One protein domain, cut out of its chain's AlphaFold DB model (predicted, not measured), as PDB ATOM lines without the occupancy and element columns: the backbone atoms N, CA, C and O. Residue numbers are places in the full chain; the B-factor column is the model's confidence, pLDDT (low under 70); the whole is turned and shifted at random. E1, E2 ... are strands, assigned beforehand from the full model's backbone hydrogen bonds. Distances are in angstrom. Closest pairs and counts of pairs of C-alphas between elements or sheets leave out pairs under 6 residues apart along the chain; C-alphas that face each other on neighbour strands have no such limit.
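What this domain is: This is residues 24 to 66 of the 74 residues of an uncharacterized protein of Aureimonas sp. Leaf460 (UniProt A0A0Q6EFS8). With little regular structure, this is a small antiparallel sheet, a long E2-E3 hairpin with short E1 beside E2, and a wide loop, residues 29 to 48, arching from E1 past the E3 side and back to E2. The 43 printed residues hold three named strands, E1, E2, E3, in that order along the chain and across the sheet: a meander, each strand the antiparallel neighbour of the one before. The class is all strand, with 15 residues in named elements; the whole is compact, radius of gyration of the C-alphas 9.6 A, and elongated, spanning 29 by 18 by 17 A.

Where its parts are: E2, residues 49 to 54, is 16.1 A long. E3, residues 57 to 62, is 16.9 A long and ends at C-alpha 62 (108.161, 127.676, 74.926). E1, residues 26 to 28, is 6.4 A long and begins at C-alpha 26 (107.760, 131.564, 64.426).

How they stand to each other: Hairpin E2 and E3 stand at 152 degrees, with N 50 and O 61 2.7 A apart, within hydrogen-bond range. Hairpin E1 and E2 stand at 124 degrees; N 26 and O 51, 2.8 A apart, are within that range.

The domain as a whole: The farthest C-alphas, Glu 55 and Phe 66, are 30.4 A apart. The printed part has no cut. E1 to E2 is a long link; E2 to E3 is tight. Residues 65 to 66 have pLDDT under 70.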
ATOM      1  N   ARG A  24     100.503 131.270  62.992       73.00
ATOM      2  CA  ARG A  24     101.713 132.097  62.722       73.00
ATOM      3  C   ARG A  24     102.751 132.093  63.861       73.00
ATOM      4  O   ARG A  24     103.293 133.129  64.221       73.00
ATOM      5  N   TRP A  25     103.009 130.935  64.467       82.50
ATOM      6  CA  TRP A  25     104.125 130.822  65.414       82.50
ATOM      7  C   TRP A  25     105.444 130.679  64.647       82.50
ATOM      8  O   TRP A  25     105.561 129.849  63.746       82.50
ATOM      9  N   HIS A  26     106.422 131.503  64.998       87.06
ATOM     10  CA  HIS A  26     107.760 131.564  64.426       87.06
ATOM     11  C   HIS A  26     108.793 131.273  65.506       87.06
ATOM     12  O   HIS A  26     108.626 131.680  66.654       87.06
ATOM     13  N   ARG A  27     109.888 130.611  65.132       87.81
ATOM     14  CA  ARG A  27     111.008 130.365  66.040       87.81
ATOM     15  C   ARG A  27     111.567 131.696  66.560       87.81
ATOM     16  O   ARG A  27     111.773 132.628  65.779       87.81
ATOM     17  N   ALA A  28     111.820 131.771  67.858       87.19
ATOM     18  CA  ALA A  28     112.427 132.916  68.522       87.19
ATOM     19  C   ALA A  28     113.592 132.466  69.407       87.19
ATOM     20  O   ALA A  28     113.702 131.301  69.787       87.19
ATOM     21  N   THR A  29     114.468 133.408  69.732       85.31
ATOM     22  CA  THR A  29     115.517 133.249  70.736       85.31
ATOM     23  C   THR A  29     115.535 134.507  71.595       85.31
ATOM     24  O   THR A  29     115.322 135.611  71.094       85.31
ATOM     25  N   SER A  30     115.747 134.339  72.896       82.88
ATOM     26  CA  SER A  30     115.893 135.443  73.841       82.88
ATOM     27  C   SER A  30     116.945 135.069  74.875       82.88
ATOM     28  O   SER A  30     116.928 133.955  75.393       82.88
ATOM     29  N   ALA A  31     117.864 135.993  75.159       84.06
ATOM     30  CA  ALA A  31     118.860 135.826  76.218       84.06
ATOM     31  C   ALA A  31     118.281 136.120  77.613       84.06
ATOM     32  O   ALA A  31     118.862 135.731  78.620       84.06
ATOM     33  N   THR A  32     117.133 136.799  77.676       88.75
ATOM     34  CA  THR A  32     116.422 137.126  78.915       88.75
ATOM     35  C   THR A  32     115.069 136.416  78.962       88.75
ATOM     36  O   THR A  32     114.454 136.243  77.903       88.75
ATOM     37  N   PRO A  33     114.564 136.052  80.155       91.12
ATOM     38  CA  PRO A  33     113.215 135.516  80.304       91.12
ATOM     39  C   PRO A  33     112.156 136.452  79.704       91.12
ATOM     40  O   PRO A  33     112.199 137.662  79.930       91.12
ATOM     41  N   VAL A  34     111.211 135.899  78.946       91.81
ATOM     42  CA  VAL A  34     110.044 136.607  78.400       91.81
ATOM     43  C   VAL A  34     108.762 136.034  78.992       91.81
ATOM     44  O   VAL A  34     108.719 134.863  79.359       91.81
ATOM     45  N   LEU A  35     107.715 136.852  79.079       93.81
ATOM     46  CA  LEU A  35     106.404 136.395  79.531       93.81
ATOM     47  C   LEU A  35     105.747 135.537  78.443       93.81
ATOM     48  O   LEU A  35     105.560 135.991  77.311       93.81
ATOM     49  N   LEU A  36     105.416 134.299  78.790       92.44
ATOM     50  CA  LEU A  36     104.720 133.351  77.933       92.44
ATOM     51  C   LEU A  36     103.203 133.573  77.997       92.44
ATOM     52  O   LEU A  36     102.674 134.199  78.917       92.44
ATOM     53  N   ARG A  37     102.480 133.039  77.007       88.50
ATOM     54  CA  ARG A  37     101.017 133.174  76.891       88.50
ATOM     55  C   ARG A  37     100.231 132.573  78.059       88.50
ATOM     56  O   ARG A  37      99.076 132.931  78.258       88.50
ATOM     57  N   ASP A  38     100.829 131.638  78.788       88.62
ATOM     58  CA  ASP A  38     100.255 131.021  79.985       88.62
ATOM     59  C   ASP A  38     100.520 131.841  81.266       88.62
ATOM     60  O   ASP A  38     100.051 131.473  82.340       88.62
ATOM     61  N   GLY A  39     101.240 132.963  81.154       89.88
ATOM     62  CA  GLY A  39     101.617 133.837  82.265       89.88
ATOM     63  C   GLY A  39     102.909 133.436  82.977       89.88
ATOM     64  O   GLY A  39     103.336 134.141  83.891       89.88
ATOM     65  N   SER A  40     103.551 132.339  82.572       91.69
ATOM     66  CA  SER A  40     104.852 131.932  83.099       91.69
ATOM     67  C   SER A  40     106.001 132.688  82.420       91.69
ATOM     68  O   SER A  40     105.829 133.337  81.386       91.69
ATOM     69  N   LEU A  41     107.193 132.645  83.015       92.19
ATOM     70  CA  LEU A  41     108.404 133.175  82.391       92.19
ATOM     71  C   LEU A  41     109.124 132.070  81.623       92.19
ATOM     72  O   LEU A  41     109.330 130.977  82.148       92.19
ATOM     73  N   SER A  42     109.575 132.391  80.412       91.94
ATOM     74  CA  SER A  42     110.422 131.498  79.631       91.94
ATOM     75  C   SER A  42     111.731 131.229  80.362       91.94
ATOM     76  O   SER A  42     112.284 132.131  80.994       91.94
ATOM     77  N   ARG A  43     112.303 130.053  80.150       89.19
ATOM     78  CA  ARG A  43     113.591 129.637  80.700       89.19
ATOM     79  C   ARG A  43     114.656 129.686  79.602       89.19
ATOM     80  O   ARG A  43     114.659 128.821  78.727       89.19
ATOM     81  N   PRO A  44     115.515 130.720  79.555       84.69
ATOM     82  CA  PRO A  44     116.538 130.814  78.521       84.69
ATOM     83  C   PRO A  44     117.470 129.602  78.585       84.69
ATOM     84  O   PRO A  44     118.025 129.307  79.636       84.69
ATOM     85  N   GLY A  45     117.643 128.915  77.458       81.00
ATOM     86  CA  GLY A  45     118.467 127.704  77.375       81.00
ATOM     87  C   GLY A  45     117.701 126.389  77.537       81.00
ATOM     88  O   GLY A  45     118.249 125.353  77.177       81.00
ATOM     89  N   GLU A  46     116.437 126.413  77.972       82.31
ATOM     90  CA  GLU A  46     115.584 125.220  78.052       82.31
ATOM     91  C   GLU A  46     114.555 125.220  76.914       82.31
ATOM     92  O   GLU A  46     113.785 126.161  76.765       82.31
ATOM     93  N   GLY A  47     114.516 124.173  76.090       83.56
ATOM     94  CA  GLY A  47     113.494 124.040  75.045       83.56
ATOM     95  C   GLY A  47     113.538 125.111  73.944       83.56
ATOM     96  O   GLY A  47     114.464 125.922  73.831       83.56
ATOM     97  N   GLN A  48     112.529 125.097  73.071       89.12
ATOM     98  CA  GLN A  48     112.440 126.017  71.939       89.12
ATOM     99  C   GLN A  48     111.423 127.127  72.204       89.12
ATOM    100  O   GLN A  48     110.240 126.868  72.392       89.12
ATOM    101  N   LEU A  49     111.875 128.382  72.122       90.31
ATOM    102  CA  LEU A  49     110.997 129.547  72.173       90.31
ATOM    103  C   LEU A  49     110.328 129.804  70.813       90.31
ATOM    104  O   LEU A  49     110.969 129.815  69.756       90.31
ATOM    105  N   TRP A  50     109.038 130.084  70.848       91.19
ATOM    106  CA  TRP A  50     108.178 130.430  69.730       91.19
ATOM    107  C   TRP A  50     107.526 131.783  69.998       91.19
ATOM    108  O   TRP A  50     107.216 132.122  71.136       91.19
ATOM    109  N   ARG A  51     107.293 132.564  68.943       91.38
ATOM    110  CA  ARG A  51     106.543 133.822  69.014       91.38
ATOM    111  C   ARG A  51     105.510 133.943  67.902       91.38
ATOM    112  O   ARG A  51     105.770 133.486  66.791       91.38
ATOM    113  N   ARG A  52     104.389 134.609  68.153       88.75
ATOM    114  CA  ARG A  52     103.439 135.028  67.110       88.75
ATOM    115  C   ARG A  52     103.000 136.470  67.321       88.75
ATOM    116  O   ARG A  52     103.063 136.980  68.434       88.75
ATOM    117  N   GLU A  53     102.552 137.104  66.250       87.19
ATOM    118  CA  GLU A  53     101.942 138.431  66.303       87.19
ATOM    119  C   GLU A  53     100.496 138.328  66.819       87.19
ATOM    120  O   GLU A  53      99.739 137.453  66.386       87.19
ATOM    121  N   ALA A  54     100.138 139.215  67.744       84.44
ATOM    122  CA  ALA A  54      98.834 139.366  68.377       84.44
ATOM    123  C   ALA A  54      98.442 140.853  68.437       84.44
ATOM    124  O   ALA A  54      99.264 141.732  68.180       84.44
ATOM    125  N   GLU A  55      97.194 141.150  68.803       82.50
ATOM    126  CA  GLU A  55      96.669 142.528  68.831       82.50
ATOM    127  C   GLU A  55      97.465 143.463  69.760       82.50
ATOM    128  O   GLU A  55      97.580 144.656  69.491       82.50
ATOM    129  N   SER A  56      98.047 142.919  70.833       82.69
ATOM    130  CA  SER A  56      98.838 143.648  71.832       82.69
ATOM    131  C   SER A  56     100.354 143.608  71.591       82.69
ATOM    132  O   SER A  56     101.111 144.147  72.399       82.69
ATOM    133  N   GLY A  57     100.817 142.986  70.503       86.56
ATOM    134  CA  GLY A  57     102.238 142.816  70.198       86.56
ATOM    135  C   GLY A  57     102.627 141.352  70.013       86.56
ATOM    136  O   GLY A  57     101.962 140.611  69.298       86.56
ATOM    137  N   TRP A  58     103.742 140.931  70.608       88.19
ATOM    138  CA  TRP A  58     104.225 139.554  70.480       88.19
ATOM    139  C   TRP A  58     103.713 138.680  71.621       88.19
ATOM    140  O   TRP A  58     103.912 138.998  72.789       88.19
ATOM    141  N   GLU A  59     103.123 137.543  71.273       92.06
ATOM    142  CA  GLU A  59     102.873 136.447  72.207       92.06
ATOM    143  C   GLU A  59     103.993 135.415  72.102       92.06
ATOM    144  O   GLU A  59     104.485 135.153  71.000       92.06
ATOM    145  N   TYR A  60     104.356 134.804  73.231       91.69
ATOM    146  CA  TYR A  60     105.432 133.819  73.326       91.69
ATOM    147  C   TYR A  60     104.923 132.471  73.860       91.69
ATOM    148  O   TYR A  60     104.014 132.412  74.687       91.69
ATOM    149  N   GLU A  61     105.512 131.384  73.375       92.00
ATOM    150  CA  GLU A  61     105.319 130.001  73.829       92.00
ATOM    151  C   GLU A  61     106.699 129.347  73.898       92.00
ATOM    152  O   GLU A  61     107.557 129.656  73.074       92.00
ATOM    153  N   GLN A  62     106.938 128.467  74.860       90.12
ATOM    154  CA  GLN A  62     108.161 127.676  74.926       90.12
ATOM    155  C   GLN A  62     107.762 126.207  74.957       90.12
ATOM    156  O   GLN A  62     106.857 125.847  75.704       90.12
ATOM    157  N   ASP A  63     108.386 125.389  74.111       87.00
ATOM    158  CA  ASP A  63     108.242 123.940  74.241       87.00
ATOM    159  C   ASP A  63     108.802 123.532  75.608       87.00
ATOM    160  O   ASP A  63     109.866 124.032  75.996       87.00
ATOM    161  N   ASP A  64     108.106 122.642  76.322       73.62
ATOM    162  CA  ASP A  64     108.633 122.043  77.544       73.62
ATOM    163  C   ASP A  64     110.032 121.499  77.239       73.62
ATOM    164  O   ASP A  64     110.238 120.801  76.238       73.62
ATOM    165  N   GLY A  65     111.009 121.947  78.032       61.50
ATOM    166  CA  GLY A  65     112.413 121.614  77.841       61.50
ATOM    167  C   GLY A  65     112.557 120.118  77.605       61.50
ATOM    168  O   GLY A  65     111.943 119.326  78.313       61.50
ATOM    169  N   PHE A  66     113.312 119.769  76.560       49.84
ATOM    170  CA  PHE A  66     113.685 118.400  76.220       49.84
ATOM    171  C   PHE A  66     113.935 117.609  77.507       49.84
ATOM    172  O   PHE A  66     114.802 118.000  78.288       49.84
TER     173      PHE A  66